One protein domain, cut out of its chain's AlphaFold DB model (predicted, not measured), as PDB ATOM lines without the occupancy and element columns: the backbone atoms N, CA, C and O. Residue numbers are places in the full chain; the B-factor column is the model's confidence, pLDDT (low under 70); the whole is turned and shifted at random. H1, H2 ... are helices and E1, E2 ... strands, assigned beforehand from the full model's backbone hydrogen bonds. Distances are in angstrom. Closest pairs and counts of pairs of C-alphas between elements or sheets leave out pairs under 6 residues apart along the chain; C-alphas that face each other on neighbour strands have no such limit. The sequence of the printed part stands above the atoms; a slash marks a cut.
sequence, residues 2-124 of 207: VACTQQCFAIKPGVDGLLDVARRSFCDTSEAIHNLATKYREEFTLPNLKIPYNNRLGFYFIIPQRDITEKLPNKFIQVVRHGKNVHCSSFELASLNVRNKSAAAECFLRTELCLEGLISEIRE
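What this domain is: This is residues 2 to 124 of the 207 residues of the protein "MutS_IV domain-containing protein" of Hordeum vulgare subsp. vulgare (UniProt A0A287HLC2). Two long helices, H2 and H3, run side by side in opposite ways, with a small three-stranded sheet at the end where H2 ends and H3 begins; at the other end residues 116 to 124 of H3 stick out, and short H1 packs on H3. The printed part has 123 residues, with three named helices and three named strands in the order H1, H2, E1, E2, E3, H3, and its class is mostly helix. The sheet, E1 - E3 - E2, is antiparallel. The whole is a loose rod, radius of gyration of the C-alphas 18.3 A, spanning 66 by 25 by 19 A.

Where its parts are: H1, residues 2 to 8, begins at C-alpha 2 (88.098, 72.753, 120.182) and is 10.0 A long. H2, residues 17 to 43, is 38.4 A long. E1 is residues 61 to 64, 10.0 A; E2 is residues 76 to 82, 15.7 A; E3 is residues 85 to 90, 16.5 A. H3, residues 91 to 124, is 50.3 A long and ends at C-alpha 124 (85.681, 87.658, 150.471).

How they stand to each other: H2 and H3 touch at a shallow tilt of 26 degrees; their closest C-alphas, of Phe 26 and Ala 103, are 5.1 A apart. H1 touches residues 104 to 111 of H3 alone, closest at the C-alphas of Cys 8 and Cys 107, 5.5 A. H3 only grazes the sheet, with residues 91 to 96. E1 and E3 have N 61 and O 88 at 2.8 A; the hairpin E2 and E3 has N 80 and O 87 at 2.8 A, both within hydrogen-bond range. In H1, H2 and H3 every O i to N i+4 pair is within hydrogen-bond range.

The domain as a whole: The two C-alphas farthest apart, of Glu 70 and Glu 124, are 67.0 A apart. The printed part has no cut. The links H2 to E1 and E1 to E2 are long. Residue 69 alone has a pLDDT under 70.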
ATOM      1  N   VAL A   2      89.349  72.237 119.568       82.88
ATOM      2  CA  VAL A   2      88.098  72.753 120.182       82.88
ATOM      3  C   VAL A   2      88.219  73.066 121.681       82.88
ATOM      4  O   VAL A   2      87.878  74.165 122.092       82.88
ATOM      5  N   ALA A   3      88.769  72.148 122.483       81.88
ATOM      6  CA  ALA A   3      88.966  72.383 123.920       81.88
ATOM      7  C   ALA A   3      89.906  73.570 124.223       81.88
ATOM      8  O   ALA A   3      89.621  74.369 125.106       81.88
ATOM      9  N   CYS A   4      90.988  73.724 123.448       83.00
ATOM     10  CA  CYS A   4      91.907  74.864 123.553       83.00
ATOM     11  C   CYS A   4      91.172  76.175 123.236       83.00
ATOM     12  O   CYS A   4      91.256  77.133 123.993       83.00
ATOM     13  N   THR A   5      90.362  76.184 122.174       87.00
ATOM     14  CA  THR A   5      89.523  77.332 121.821       87.00
ATOM     15  C   THR A   5      88.542  77.674 122.946       87.00
ATOM     16  O   THR A   5      88.493  78.820 123.373       87.00
ATOM     17  N   GLN A   6      87.808  76.697 123.485       88.00
ATOM     18  CA  GLN A   6      86.869  76.933 124.591       88.00
ATOM     19  C   GLN A   6      87.553  77.561 125.811       88.00
ATOM     20  O   GLN A   6      87.017  78.498 126.392       88.00
ATOM     21  N   GLN A   7      88.753  77.095 126.156       84.06
ATOM     22  CA  GLN A   7      89.534  77.652 127.260       84.06
ATOM     23  C   GLN A   7      90.005  79.088 126.978       84.06
ATOM     24  O   GLN A   7      89.837  79.951 127.834       84.06
ATOM     25  N   CYS A   8      90.506  79.389 125.772       86.31
ATOM     26  CA  CYS A   8      90.903  80.754 125.399       86.31
ATOM     27  C   CYS A   8      89.737  81.757 125.493       86.31
ATOM     28  O   CYS A   8      89.954  82.933 125.788       86.31
ATOM     29  N   PHE A   9      88.504  81.307 125.248       91.69
ATOM     30  CA  PHE A   9      87.294  82.139 125.241       91.69
ATOM     31  C   PHE A   9      86.412  81.967 126.490       91.69
ATOM     32  O   PHE A   9      85.259  82.387 126.476       91.69
ATOM     33  N   ALA A  10      86.942  81.394 127.577       90.81
ATOM     34  CA  ALA A  10      86.178  81.170 128.808       90.81
ATOM     35  C   ALA A  10      85.738  82.477 129.499       90.81
ATOM     36  O   ALA A  10      84.660  82.538 130.083       90.81
ATOM     37  N   ILE A  11      86.556  83.531 129.416       93.38
ATOM     38  CA  ILE A  11      86.266  84.842 130.019       93.38
ATOM     39  C   ILE A  11      85.589  85.768 129.011       93.38
ATOM     40  O   ILE A  11      85.984  85.823 127.843       93.38
ATOM     41  N   LYS A  12      84.620  86.561 129.474       93.56
ATOM     42  CA  LYS A  12      83.943  87.579 128.662       93.56
ATOM     43  C   LYS A  12      84.952  88.579 128.049       93.56
ATOM     44  O   LYS A  12      85.905  88.963 128.722       93.56
ATOM     45  N   PRO A  13      84.783  89.016 126.788       92.94
ATOM     46  CA  PRO A  13      85.626  90.066 126.209       92.94
ATOM     47  C   PRO A  13      85.506  91.387 126.985       92.94
ATOM     48  O   PRO A  13      84.453  91.680 127.555       92.94
ATOM     49  N   GLY A  14      86.574  92.186 126.981       92.56
ATOM     50  CA  GLY A  14      86.646  93.486 127.657       92.56
ATOM     51  C   GLY A  14      87.005  93.438 129.145       92.56
ATOM     52  O   GLY A  14      87.080  94.493 129.765       92.56
ATOM     53  N   VAL A  15      87.229  92.249 129.717       92.44
ATOM     54  CA  VAL A  15      87.681  92.088 131.114       92.44
ATOM     55  C   VAL A  15      89.179  92.378 131.248       92.44
ATOM     56  O   VAL A  15      89.587  93.099 132.151       92.44
ATOM     57  N   ASP A  16      89.992  91.872 130.317       93.31
ATOM     58  CA  ASP A  16      91.428  92.154 130.233       93.31
ATOM     59  C   ASP A  16      91.791  92.489 128.779       93.31
ATOM     60  O   ASP A  16      91.634  91.673 127.865       93.31
ATOM     61  N   GLY A  17      92.286  93.710 128.558       93.69
ATOM     62  CA  GLY A  17      92.683  94.177 127.231       93.69
ATOM     63  C   GLY A  17      93.849  93.384 126.633       93.69
ATOM     64  O   GLY A  17      93.899  93.199 125.416       93.69
ATOM     65  N   LEU A  18      94.764  92.871 127.460       93.75
ATOM     66  CA  LEU A  18      95.888  92.049 127.002       93.75
ATOM     67  C   LEU A  18      95.417  90.653 126.589       93.75
ATOM     68  O   LEU A  18      95.875  90.132 125.570       93.75
ATOM     69  N   LEU A  19      94.448  90.084 127.315       95.06
ATOM     70  CA  LEU A  19      93.793  88.833 126.930       95.06
ATOM     71  C   LEU A  19      93.097  88.967 125.568       95.06
ATOM     72  O   LEU A  19      93.224  88.088 124.715       95.06
ATOM     73  N   ASP A  20      92.414  90.084 125.318       95.06
ATOM     74  CA  ASP A  20      91.749  90.320 124.034       95.06
ATOM     75  C   ASP A  20      92.746  90.470 122.870       95.06
ATOM     76  O   ASP A  20      92.491  89.982 121.764       95.06
ATOM     77  N   VAL A  21      93.916  91.074 123.106       95.31
ATOM     78  CA  VAL A  21      95.005  91.122 122.114       95.31
ATOM     79  C   VAL A  21      95.568  89.723 121.840       95.31
ATOM     80  O   VAL A  21      95.748  89.352 120.675       95.31
ATOM     81  N   ALA A  22      95.798  88.919 122.881       94.81
ATOM     82  CA  ALA A  22      96.273  87.544 122.736       94.81
ATOM     83  C   ALA A  22      95.273  86.676 121.948       94.81
ATOM     84  O   ALA A  22      95.669  85.934 121.045       94.81
ATOM     85  N   ARG A  23      93.969  86.839 122.208       95.31
ATOM     86  CA  ARG A  23      92.884  86.161 121.479       95.31
ATOM     87  C   ARG A  23      92.864  86.513 120.002       95.31
ATOM     88  O   ARG A  23      92.732  85.611 119.177       95.31
ATOM     89  N   ARG A  24      93.034  87.794 119.654       95.50
ATOM     90  CA  ARG A  24      93.168  88.213 118.248       95.50
ATOM     91  C   ARG A  24      94.348  87.514 117.591       95.50
ATOM     92  O   ARG A  24      94.169  86.866 116.570       95.50
ATOM     93  N   SER A  25      95.513  87.514 118.240       95.25
ATOM     94  CA  SER A  25      96.693  86.811 117.721       95.25
ATOM     95  C   SER A  25      96.449  85.309 117.513       95.25
ATOM     96  O   SER A  25      96.872  84.732 116.506       95.25
ATOM     97  N   PHE A  26      95.728  84.660 118.430       94.81
ATOM     98  CA  PHE A  26      95.350  83.253 118.306       94.81
ATOM     99  C   PHE A  26      94.397  83.004 117.123       94.81
ATOM    100  O   PHE A  26      94.605  82.053 116.364       94.81
ATOM    101  N   CYS A  27      93.392  83.860 116.927       94.69
ATOM    102  CA  CYS A  27      92.482  83.789 115.782       94.69
ATOM    103  C   CYS A  27      93.216  84.028 114.461       94.69
ATOM    104  O   CYS A  27      93.153  83.173 113.581       94.69
ATOM    105  N   ASP A  28      93.982  85.116 114.364       96.00
ATOM    106  CA  ASP A  28      94.712  85.509 113.156       96.00
ATOM    107  C   ASP A  28      95.692  84.411 112.724       96.00
ATOM    108  O   ASP A  28      95.811  84.074 111.546       96.00
ATOM    109  N   THR A  29      96.393  83.797 113.684       95.50
ATOM    110  CA  THR A  29      97.311  82.685 113.393       95.50
ATOM    111  C   THR A  29      96.578  81.407 112.994       95.50
ATOM    112  O   THR A  29      97.059  80.695 112.115       95.50
ATOM    113  N   SER A  30      95.415  81.116 113.584       94.12
ATOM    114  CA  SER A  30      94.583  79.967 113.192       94.12
ATOM    115  C   SER A  30      94.036  80.137 111.773       94.12
ATOM    116  O   SER A  30      94.096  79.210 110.964       94.12
ATOM    117  N   GLU A  31      93.565  81.340 111.445       95.75
ATOM    118  CA  GLU A  31      93.093  81.692 110.111       95.75
ATOM    119  C   GLU A  31      94.234  81.622 109.090       95.75
ATOM    120  O   GLU A  31      94.088  80.995 108.041       95.75
ATOM    121  N   ALA A  32      95.418  82.145 109.424       96.12
ATOM    122  CA  ALA A  32      96.600  82.045 108.571       96.12
ATOM    123  C   ALA A  32      96.989  80.587 108.261       96.12
ATOM    124  O   ALA A  32      97.388  80.289 107.135       96.12
ATOM    125  N   ILE A  33      96.837  79.660 109.216       95.31
ATOM    126  CA  ILE A  33      97.079  78.223 108.996       95.31
ATOM    127  C   ILE A  33      96.068  77.641 107.999       95.31
ATOM    128  O   ILE A  33      96.435  76.853 107.125       95.31
ATOM    129  N   HIS A  34      94.795  78.021 108.111       94.56
ATOM    130  CA  HIS A  34      93.750  77.579 107.185       94.56
ATOM    131  C   HIS A  34      93.941  78.172 105.784       94.56
ATOM    132  O   HIS A  34      93.866  77.437 104.797       94.56
ATOM    133  N   ASN A  35      94.292  79.453 105.700       96.12
ATOM    134  CA  ASN A  35      94.597  80.141 104.448       96.12
ATOM    135  C   ASN A  35      95.830  79.537 103.763       96.12
ATOM    136  O   ASN A  35      95.816  79.321 102.552       96.12
ATOM    137  N   LEU A  36      96.863  79.168 104.531       94.94
ATOM    138  CA  LEU A  36      98.032  78.455 104.013       94.94
ATOM    139  C   LEU A  36      97.646  77.103 103.397       94.94
ATOM    140  O   LEU A  36      98.120  76.750 102.317       94.94
ATOM    141  N   ALA A  37      96.760  76.356 104.057       93.75
ATOM    142  CA  ALA A  37      96.276  75.083 103.539       93.75
ATOM    143  C   ALA A  37      95.508  75.258 102.226       93.75
ATOM    144  O   ALA A  37      95.740  74.503 101.286       93.75
ATOM    145  N   THR A  38      94.628  76.259 102.137       94.31
ATOM    146  CA  THR A  38      93.888  76.580 100.906       94.31
ATOM    147  C   THR A  38      94.834  76.975  99.775       94.31
ATOM    148  O   THR A  38      94.748  76.401  98.693       94.31
ATOM    149  N   LYS A  39      95.825  77.830 100.055       94.06
ATOM    150  CA  LYS A  39      96.862  78.197  99.085       94.06
ATOM    151  C   LYS A  39      97.600  76.972  98.541       94.06
ATOM    152  O   LYS A  39      97.797  76.864  97.338       94.06
ATOM    153  N   TYR A  40      97.981  76.023  99.397       92.19
ATOM    154  CA  TYR A  40      98.668  74.805  98.951       92.19
ATOM    155  C   TYR A  40      97.750  73.832  98.193       92.19
ATOM    156  O   TYR A  40      98.241  73.107  97.328       92.19
ATOM    157  N   ARG A  41      96.437  73.810  98.474       92.31
ATOM    158  CA  ARG A  41      95.469  73.039  97.668       92.31
ATOM    159  C   ARG A  41      95.435  73.536  96.226       92.31
ATOM    160  O   ARG A  41      95.421  72.712  95.318       92.31
ATOM    161  N   GLU A  42      95.442  74.854  96.041       92.00
ATOM    162  CA  GLU A  42      95.403  75.507  94.731       92.00
ATOM    163  C   GLU A  42      96.759  75.427  94.012       92.00
ATOM    164  O   GLU A  42      96.823  74.943  92.886       92.00
ATOM    165  N   GLU A  43      97.850  75.825  94.679       91.00
ATOM    166  CA  GLU A  43      99.205  75.899  94.104       91.00
ATOM    167  C   GLU A  43      99.735  74.524  93.669       91.00
ATOM    168  O   GLU A  43     100.408  74.417  92.646       91.00
ATOM    169  N   PHE A  44      99.422  73.465  94.425       87.94
ATOM    170  CA  PHE A  44      99.920  72.110  94.160       87.94
ATOM    171  C   PHE A  44      98.853  71.149  93.642       87.94
ATOM    172  O   PHE A  44      99.122  69.954  93.527       87.94
ATOM    173  N   THR A  45      97.648  71.637  93.326       87.62
ATOM    174  CA  THR A  45      96.529  70.807  92.843       87.62
ATOM    175  C   THR A  45      96.240  69.600  93.753       87.62
ATOM    176  O   THR A  45      96.050  68.480  93.288       87.62
ATOM    177  N   LEU A  46      96.219  69.821  95.076       88.06
ATOM    178  CA  LEU A  46      96.010  68.791  96.108       88.06
ATOM    179  C   LEU A  46      94.614  68.925  96.753       88.06
ATOM    180  O   LEU A  46      94.507  69.408  97.884       88.06
ATOM    181  N   PRO A  47      93.522  68.507  96.085       85.25
ATOM    182  CA  PRO A  47      92.158  68.831  96.508       85.25
ATOM    183  C   PRO A  47      91.775  68.237  97.871       85.25
ATOM    184  O   PRO A  47      91.028  68.864  98.619       85.25
ATOM    185  N   ASN A  48      92.299  67.061  98.242       89.31
ATOM    186  CA  ASN A  48      91.950  66.409  99.509       89.31
ATOM    187  C   ASN A  48      92.965  66.658 100.639       89.31
ATOM    188  O   ASN A  48      93.003  65.883 101.601       89.31
ATOM    189  N   LEU A  49      93.787  67.711 100.552       91.62
ATOM    190  CA  LEU A  49      94.709  68.082 101.627       91.62
ATOM    191  C   LEU A  49      93.931  68.491 102.887       91.62
ATOM    192  O   LEU A  49      93.152  69.453 102.902       91.62
ATOM    193  N   LYS A  50      94.172  67.753 103.973       93.25
ATOM    194  CA  LYS A  50      93.582  67.974 105.297       93.25
ATOM    195  C   LYS A  50      94.608  68.573 106.251       93.25
ATOM    196  O   LYS A  50      95.801  68.315 106.125       93.25
ATOM    197  N   ILE A  51      94.113  69.324 107.232       94.62
ATOM    198  CA  ILE A  51      94.907  69.972 108.284       94.62
ATOM    199  C   ILE A  51      94.428  69.564 109.682       94.62
ATOM    200  O   ILE A  51      93.818  70.356 110.402       94.62
ATOM    201  N   PRO A  52      94.630  68.302 110.079       93.62
ATOM    202  CA  PRO A  52      94.408  67.902 111.462       93.62
ATOM    203  C   PRO A  52      95.326  68.654 112.435       93.62
ATOM    204  O   PRO A  52      96.435  69.070 112.098       93.62
ATOM    205  N   TYR A  53      94.871  68.742 113.681       92.06
ATOM    206  CA  TYR A  53      95.629  69.274 114.809       92.06
ATOM    207  C   TYR A  53      95.983  68.155 115.793       92.06
ATOM    208  O   TYR A  53      95.124  67.349 116.154       92.06
ATOM    209  N   ASN A  54      97.223  68.138 116.276       90.56
ATOM    210  CA  ASN A  54      97.685  67.271 117.358       90.56
ATOM    211  C   ASN A  54      98.355  68.120 118.451       90.56
ATOM    212  O   ASN A  54      99.155  68.995 118.143       90.56
ATOM    213  N   ASN A  55      98.092  67.834 119.729       84.25
ATOM    214  CA  ASN A  55      98.661  68.581 120.858       84.25
ATOM    215  C   ASN A  55     100.202  68.627 120.865       84.25
ATOM    216  O   ASN A  55     100.778  69.628 121.284       84.25
ATOM    217  N   ARG A  56     100.883  67.563 120.410       85.50
ATOM    218  CA  ARG A  56     102.355  67.510 120.400       85.50
ATOM    219  C   ARG A  56     102.963  68.208 119.183       85.50
ATOM    220  O   ARG A  56     103.980  68.878 119.322       85.50
ATOM    221  N   LEU A  57     102.366  68.019 118.006       82.94
ATOM    222  CA  LEU A  57     102.929  68.456 116.720       82.94
ATOM    223  C   LEU A  57     102.344  69.785 116.210       82.94
ATOM    224  O   LEU A  57     102.916  70.389 115.309       82.94
ATOM    225  N   GLY A  58     101.224  70.241 116.771       90.00
ATOM    226  CA  GLY A  58     100.423  71.322 116.206       90.00
ATOM    227  C   GLY A  58      99.623  70.857 114.987       90.00
ATOM    228  O   GLY A  58      99.246  69.685 114.874       90.00
ATOM    229  N   PHE A  59      99.349  71.787 114.076       94.56
ATOM    230  CA  PHE A  59      98.751  71.481 112.782       94.56
ATOM    231  C   PHE A  59      99.774  70.836 111.848       94.56
ATOM    232  O   PHE A  59     100.936  71.234 111.808       94.56
ATOM    233  N   TYR A  60      99.339  69.856 111.070       94.38
ATOM    234  CA  TYR A  60     100.162  69.214 110.047       94.38
ATOM    235  C   TYR A  60      99.301  68.884 108.832       94.38
ATOM    236  O   TYR A  60      98.076  68.841 108.925       94.38
ATOM    237  N   PHE A  61      99.932  68.649 107.689       95.00
ATOM    238  CA  PHE A  61      99.231  68.282 106.468       95.00
ATOM    239  C   PHE A  61      99.057  66.766 106.378       95.00
ATOM    240  O   PHE A  61      99.993  66.004 106.630       95.00
ATOM    241  N   ILE A  62      97.861  66.335 105.982       94.25
ATOM    242  CA  ILE A  62      97.590  64.977 105.506       94.25
ATOM    243  C   ILE A  62      97.186  65.069 104.044       94.25
ATOM    244  O   ILE A  62      96.178  65.693 103.713       94.25
ATOM    245  N   ILE A  63      97.944  64.392 103.189       93.19
ATOM    246  CA  ILE A  63      97.695  64.306 101.754       93.19
ATOM    247  C   ILE A  63      97.432  62.835 101.407       93.19
ATOM    248  O   ILE A  63      98.282  61.985 101.690       93.19
ATOM    249  N   PRO A  64      96.277  62.482 100.817       92.00
ATOM    250  CA  PRO A  64      96.048  61.130 100.321       92.00
ATOM    251  C   PRO A  64      97.046  60.785  99.217       92.00
ATOM    252  O   PRO A  64      97.255  61.567  98.298       92.00
ATOM    253  N   GLN A  65      97.623  59.588  99.256       86.25
ATOM    254  CA  GLN A  65      98.665  59.197  98.305       86.25
ATOM    255  C   GLN A  65      98.175  59.156  96.850       86.25
ATOM    256  O   GLN A  65      98.968  59.336  95.936       86.25
ATOM    257  N   ARG A  66      96.866  58.977  96.639       86.19
ATOM    258  CA  ARG A  66      96.217  59.056  95.320       86.19
ATOM    259  C   ARG A  66      96.272  60.446  94.673       86.19
ATOM    260  O   ARG A  66      96.198  60.532  93.456       86.19
ATOM    261  N   ASP A  67      96.387  61.503  95.475       83.69
ATOM    262  CA  ASP A  67      96.439  62.889  94.995       83.69
ATOM    263  C   ASP A  67      97.888  63.297  94.655       83.69
ATOM    264  O   ASP A  67      98.127  64.375  94.127       83.69
ATOM    265  N   ILE A  68      98.866  62.435  94.959       82.88
ATOM    266  CA  ILE A  68     100.284  62.648  94.672       82.88
ATOM    267  C   ILE A  68     100.597  61.951  93.343       82.88
ATOM    268  O   ILE A  68     100.943  60.770  93.314       82.88
ATOM    269  N   THR A  69     100.423  62.673  92.238       69.56
ATOM    270  CA  THR A  69     100.715  62.199  90.871       69.56
ATOM    271  C   THR A  69     102.204  62.272  90.524       69.56
ATOM    272  O   THR A  69     102.720  61.366  89.873       69.56
ATOM    273  N   GLU A  70     102.914  63.296  91.004       72.19
ATOM    274  CA  GLU A  70     104.370  63.462  90.859       72.19
ATOM    275  C   GLU A  70     105.105  63.403  92.215       72.19
ATOM    276  O   GLU A  70     104.533  63.057  93.249       72.19
ATOM    277  N   LYS A  71     106.406  63.730  92.248       77.69
ATOM    278  CA  LYS A  71     107.117  63.936  93.518       77.69
ATOM    279  C   LYS A  71     106.515  65.129  94.268       77.69
ATOM    280  O   LYS A  71     106.247  66.172  93.682       77.69
ATOM    281  N   LEU A  72     106.368  64.979  95.586       80.94
ATOM    282  CA  LEU A  72     105.977  66.076  96.474       80.94
ATOM    283  C   LEU A  72     106.928  67.276  96.301       80.94
ATOM    284  O   LEU A  72     108.144  67.071  96.273       80.94
ATOM    285  N   PRO A  73     106.399  68.510  96.238       82.94
ATOM    286  CA  PRO A  73     107.209  69.720  96.184       82.94
ATOM    287  C   PRO A  73     108.221  69.806  97.333       82.94
ATOM    288  O   PRO A  73     107.901  69.481  98.479       82.94
ATOM    289  N   ASN A  74     109.406  70.361  97.066       83.75
ATOM    290  CA  ASN A  74     110.471  70.545  98.069       83.75
ATOM    291  C   ASN A  74     110.086  71.469  99.246       83.75
ATOM    292  O   ASN A  74     110.838  71.563 100.213       83.75
ATOM    293  N   LYS A  75     108.931  72.152  99.196       87.81
ATOM    294  CA  LYS A  75     108.406  72.935 100.329       87.81
ATOM    295  C   LYS A  75     107.941  72.054 101.498       87.81
ATOM    296  O   LYS A  75     107.873  72.544 102.628       87.81
ATOM    297  N   PHE A  76     107.608  70.787 101.246       90.50
ATOM    298  CA  PHE A  76     107.169  69.863 102.287       90.50
ATOM    299  C   PHE A  76     108.367  69.247 103.016       90.50
ATOM    300  O   PHE A  76     109.264  68.667 102.408       90.50
ATOM    301  N   ILE A  77     108.351  69.337 104.342       91.25
ATOM    302  CA  ILE A  77     109.352  68.772 105.250       91.25
ATOM    303  C   ILE A  77     108.719  67.697 106.137       91.25
ATOM    304  O   ILE A  77     107.496  67.622 106.262       91.25
ATOM    305  N   GLN A  78     109.558  66.876 106.778       87.75
ATOM    306  CA  GLN A  78     109.122  65.809 107.698       87.75
ATOM    307  C   GLN A  78     108.066  64.883 107.072       87.75
ATOM    308  O   GLN A  78     107.029  64.592 107.664       87.75
ATOM    309  N   VAL A  79     108.324  64.451 105.837       90.38
ATOM    310  CA  VAL A  79     107.404  63.603 105.077       90.38
ATOM    311  C   VAL A  79     107.441  62.179 105.634       90.38
ATOM    312  O   VAL A  79     108.443  61.480 105.502       90.38
ATOM    313  N   VAL A  80     106.334  61.735 106.224       90.69
ATOM    314  CA  VAL A  80     106.143  60.380 106.754       90.69
ATOM    315  C   VAL A  80     104.976  59.728 106.022       90.69
ATOM    316  O   VAL A  80     103.863  60.254 105.994       90.69
ATOM    317  N   ARG A  81     105.211  58.563 105.416       90.12
ATOM    318  CA  ARG A  81     104.160  57.789 104.743       90.12
ATOM    319  C   ARG A  81     103.553  56.802 105.729       90.12
ATOM    320  O   ARG A  81     104.277  56.005 106.316       90.12
ATOM    321  N   HIS A  82     102.236  56.847 105.894       89.69
ATOM    322  CA  HIS A  82     101.509  55.944 106.776       89.69
ATOM    323  C   HIS A  82     100.241  55.434 106.083       89.69
ATOM    324  O   HIS A  82      99.255  56.157 105.903       89.69
ATOM    325  N   GLY A  83     100.269  54.166 105.667       89.25
ATOM    326  CA  GLY A  83      99.186  53.557 104.897       89.25
ATOM    327  C   GLY A  83      98.957  54.279 103.565       89.25
ATOM    328  O   GLY A  83      99.885  54.442 102.781       89.25
ATOM    329  N   LYS A  84      97.717  54.720 103.317       90.19
ATOM    330  CA  LYS A  84      97.313  55.441 102.092       90.19
ATOM    331  C   LYS A  84      97.488  56.964 102.180       90.19
ATOM    332  O   LYS A  84      97.049  57.673 101.277       90.19
ATOM    333  N   ASN A  85      98.075  57.468 103.263       92.88
ATOM    334  CA  ASN A  85      98.211  58.893 103.534       92.88
ATOM    335  C   ASN A  85      99.677  59.279 103.736       92.88
ATOM    336  O   ASN A  85     100.477  58.527 104.296       92.88
ATOM    337  N   VAL A  86     100.008  60.493 103.315       91.69
ATOM    338  CA  VAL A  86     101.298  61.126 103.557       91.69
ATOM    339  C   VAL A  86     101.103  62.261 104.548       91.69
ATOM    340  O   VAL A  86     100.292  63.160 104.331       91.69
ATOM    341  N   HIS A  87     101.837  62.188 105.649       93.56
ATOM    342  CA  HIS A  87     101.889  63.200 106.689       93.56
ATOM    343  C   HIS A  87     103.107  64.080 106.434       93.56
ATOM    344  O   HIS A  87     104.205  63.562 106.243       93.56
ATOM    345  N   CYS A  88     102.935  65.394 106.415       92.25
ATOM    346  CA  CYS A  88     104.041  66.322 106.199       92.25
ATOM    347  C   CYS A  88     103.778  67.674 106.861       92.25
ATOM    348  O   CYS A  88     102.661  67.992 107.268       92.25
ATOM    349  N   SER A  89     104.822  68.487 106.948       93.88
ATOM    350  CA  SER A  89     104.762  69.873 107.409       93.88
ATOM    351  C   SER A  89     105.429  70.791 106.380       93.88
ATOM    352  O   SER A  89     105.947  70.320 105.370       93.88
ATOM    353  N   SER A  90     105.424  72.099 106.609       94.25
ATOM    354  CA  SER A  90     106.233  73.072 105.861       94.25
ATOM    355  C   SER A  90     106.893  74.042 106.840       94.25
ATOM    356  O   SER A  90     106.449  74.167 107.982       94.25
ATOM    357  N   PHE A  91     107.950  74.741 106.420       93.81
ATOM    358  CA  PHE A  91     108.574  75.770 107.263       93.81
ATOM    359  C   PHE A  91     107.583  76.886 107.637       93.81
ATOM    360  O   PHE A  91     107.557  77.328 108.785       93.81
ATOM    361  N   GLU A  92     106.724  77.288 106.694       94.31
ATOM    362  CA  GLU A  92     105.661  78.276 106.923       94.31
ATOM    363  C   GLU A  92     104.652  77.775 107.967       94.31
ATOM    364  O   GLU A  92     104.343  78.491 108.920       94.31
ATOM    365  N   LEU A  93     104.202  76.518 107.850       94.69
ATOM    366  CA  LEU A  93     103.278  75.915 108.811       94.69
ATOM    367  C   LEU A  93     103.917  75.769 110.198       94.69
ATOM    368  O   LEU A  93     103.274  76.052 111.205       94.69
ATOM    369  N   ALA A  94     105.185  75.359 110.265       93.81
ATOM    370  CA  ALA A  94     105.916  75.239 111.523       93.81
ATOM    371  C   ALA A  94     106.034  76.594 112.240       93.81
ATOM    372  O   ALA A  94     105.791  76.673 113.444       93.81
ATOM    373  N   SER A  95     106.329  77.669 111.501       95.19
ATOM    374  CA  SER A  95     106.367  79.033 112.039       95.19
ATOM    375  C   SER A  95     105.000  79.479 112.576       95.19
ATOM    376  O   SER A  95     104.899  79.970 113.704       95.19
ATOM    377  N   LEU A  96     103.922  79.234 111.821       95.50
ATOM    378  CA  LEU A  96     102.560  79.542 112.268       95.50
ATOM    379  C   LEU A  96     102.139  78.721 113.491       95.50
ATOM    380  O   LEU A  96     101.524  79.273 114.397       95.50
ATOM    381  N   ASN A  97     102.512  77.442 113.566       94.50
ATOM    382  CA  ASN A  97     102.258  76.598 114.735       94.50
ATOM    383  C   ASN A  97     102.925  77.148 115.997       94.50
ATOM    384  O   ASN A  97     102.297  77.175 117.054       94.50
ATOM    385  N   VAL A  98     104.182  77.598 115.903       94.94
ATOM    386  CA  VAL A  98     104.892  78.204 117.039       94.94
ATOM    387  C   VAL A  98     104.174  79.472 117.498       94.94
ATOM    388  O   VAL A  98     103.910  79.626 118.691       94.94
ATOM    389  N   ARG A  99     103.790  80.347 116.560       95.12
ATOM    390  CA  ARG A  99     103.049  81.578 116.872       95.12
ATOM    391  C   ARG A  99     101.679  81.291 117.482       95.12
ATOM    392  O   ARG A  99     101.344  81.890 118.496       95.12
ATOM    393  N   ASN A 100     100.921  80.354 116.915       94.75
ATOM    394  CA  ASN A 100      99.603  79.976 117.420       94.75
ATOM    395  C   ASN A 100      99.688  79.369 118.825       94.75
ATOM    396  O   ASN A 100      98.917  79.740 119.704       94.75
ATOM    397  N   LYS A 101     100.670  78.492 119.065       93.12
ATOM    398  CA  LYS A 101     100.906  77.898 120.385       93.12
ATOM    399  C   LYS A 101     101.317  78.946 121.420       93.12
ATOM    400  O   LYS A 101     100.850  78.877 122.551       93.12
ATOM    401  N   SER A 102     102.155  79.908 121.033       94.31
ATOM    402  CA  SER A 102     102.537  81.033 121.893       94.31
ATOM    403  C   SER A 102     101.329  81.910 122.244       94.31
ATOM    404  O   SER A 102     101.086  82.186 123.413       94.31
ATOM    405  N   ALA A 103     100.507  82.262 121.249       94.62
ATOM    406  CA  ALA A 103      99.290  83.045 121.461       94.62
ATOM    407  C   ALA A 103      98.280  82.320 122.367       94.62
ATOM    408  O   ALA A 103      97.695  82.939 123.252       94.62
ATOM    409  N   ALA A 104      98.108  81.005 122.191       93.75
ATOM    410  CA  ALA A 104      97.270  80.191 123.068       93.75
ATOM    411  C   ALA A 104      97.808  80.152 124.507       93.75
ATOM    412  O   ALA A 104      97.036  80.291 125.448       93.75
ATOM    413  N   ALA A 105      99.125  80.001 124.684       94.12
ATOM    414  CA  ALA A 105      99.749  79.999 126.004       94.12
ATOM    415  C   ALA A 105      99.557  81.338 126.736       94.12
ATOM    416  O   ALA A 105      99.203  81.332 127.912       94.12
ATOM    417  N   GLU A 106      99.709  82.469 126.039       94.75
ATOM    418  CA  GLU A 106      99.431  83.791 126.617       94.75
ATOM    419  C   GLU A 106      97.947  83.940 126.982       94.75
ATOM    420  O   GLU A 106      97.628  84.425 128.065       94.75
ATOM    421  N   CYS A 107      97.027  83.462 126.131       95.00
ATOM    422  CA  CYS A 107      95.599  83.449 126.463       95.00
ATOM    423  C   CYS A 107      95.329  82.662 127.749       95.00
ATOM    424  O   CYS A 107      94.540  83.112 128.577       95.00
ATOM    425  N   PHE A 108      95.964  81.501 127.922       94.06
ATOM    426  CA  PHE A 108      95.790  80.681 129.120       94.06
ATOM    427  C   PHE A 108      96.331  81.359 130.367       94.06
ATOM    428  O   PHE A 108      95.598  81.446 131.344       94.06
ATOM    429  N   LEU A 109      97.546  81.905 130.311       94.38
ATOM    430  CA  LEU A 109      98.140  82.624 131.436       94.38
ATOM    431  C   LEU A 109      97.261  83.804 131.873       94.38
ATOM    432  O   LEU A 109      96.965  83.974 133.050       94.38
ATOM    433  N   ARG A 110      96.791  84.607 130.914       94.12
ATOM    434  CA  ARG A 110      95.905  85.745 131.198       94.12
ATOM    435  C   ARG A 110      94.551  85.306 131.740       94.12
ATOM    436  O   ARG A 110      94.002  85.952 132.628       94.12
ATOM    437  N   THR A 111      94.028  84.199 131.217       94.19
ATOM    438  CA  THR A 111      92.773  83.616 131.693       94.19
ATOM    439  C   THR A 111      92.902  83.136 133.133       94.19
ATOM    440  O   THR A 111      92.028  83.423 133.943       94.19
ATOM    441  N   GLU A 112      93.997  82.459 133.464       93.50
ATOM    442  CA  GLU A 112      94.301  82.014 134.823       93.50
ATOM    443  C   GLU A 112      94.364  83.200 135.790       93.50
ATOM    444  O   GLU A 112      93.622  83.206 136.764       93.50
ATOM    445  N   LEU A 113      95.111  84.258 135.456       94.19
ATOM    446  CA  LEU A 113      95.200  85.467 136.287       94.19
ATOM    447  C   LEU A 113      93.834  86.121 136.546       94.19
ATOM    448  O   LEU A 113      93.530  86.520 137.668       94.19
ATOM    449  N   CYS A 114      92.989  86.221 135.517       94.62
ATOM    450  CA  CYS A 114      91.641  86.765 135.669       94.62
ATOM    451  C   CYS A 114      90.755  85.875 136.556       94.62
ATOM    452  O   CYS A 114      89.969  86.386 137.350       94.62
ATOM    453  N   LEU A 115      90.861  84.548 136.416       94.56
ATOM    454  CA  LEU A 115      90.103  83.600 137.232       94.56
ATOM    455  C   LEU A 115      90.579  83.598 138.684       94.56
ATOM    456  O   LEU A 115      89.746  83.552 139.582       94.56
ATOM    457  N   GLU A 116      91.885  83.675 138.926       95.19
ATOM    458  CA  GLU A 116      92.448  83.803 140.270       95.19
ATOM    459  C   GLU A 116      91.962  85.083 140.952       95.19
ATOM    460  O   GLU A 116      91.523  85.025 142.102       95.19
ATOM    461  N   GLY A 117      91.957  86.211 140.230       94.75
ATOM    462  CA  GLY A 117      91.390  87.471 140.714       94.75
ATOM    463  C   GLY A 117      89.912  87.330 141.084       94.75
ATOM    464  O   GLY A 117      89.533  87.619 142.215       94.75
ATOM    465  N   LEU A 118      89.101  86.778 140.178       94.62
ATOM    466  CA  LEU A 118      87.673  86.554 140.414       94.62
ATOM    467  C   LEU A 118      87.413  85.625 141.610       94.62
ATOM    468  O   LEU A 118      86.527  85.879 142.421       94.62
ATOM    469  N   ILE A 119      88.173  84.535 141.734       96.00
ATOM    470  CA  ILE A 119      88.050  83.607 142.862       96.00
ATOM    471  C   ILE A 119      88.434  84.307 144.166       96.00
ATOM    472  O   ILE A 119      87.811  84.040 145.192       96.00
ATOM    473  N   SER A 120      89.444  85.178 144.148       96.31
ATOM    474  CA  SER A 120      89.825  85.964 145.320       96.31
ATOM    475  C   SER A 120      88.702  86.903 145.757       96.31
ATOM    476  O   SER A 120      88.372  86.908 146.936       96.31
ATOM    477  N   GLU A 121      88.076  87.618 144.821       95.44
ATOM    478  CA  GLU A 121      86.928  88.495 145.102       95.44
ATOM    479  C   GLU A 121      85.742  87.702 145.674       95.44
ATOM    480  O   GLU A 121      85.216  88.033 146.731       95.44
ATOM    481  N   ILE A 122      85.371  86.579 145.046       96.19
ATOM    482  CA  ILE A 122      84.267  85.724 145.522       96.19
ATOM    483  C   ILE A 122      84.534  85.167 146.929       96.19
ATOM    484  O   ILE A 122      83.602  84.962 147.708       96.19
ATOM    485  N   ARG A 123      85.798  84.883 147.267       96.25
ATOM    486  CA  ARG A 123      86.169  84.347 148.585       96.25
ATOM    487  C   ARG A 123      85.909  85.333 149.717       96.25
ATOM    488  O   ARG A 123      85.617  84.873 150.817       96.25
ATOM    489  N   GLU A 124      85.997  86.636 149.465       96.31
ATOM    490  CA  GLU A 124      85.681  87.658 150.471       96.31
ATOM    491  C   GLU A 124      84.197  87.603 150.868       96.31
ATOM    492  O   GLU A 124      83.863  87.721 152.046       96.31
TER     493      GLU A 124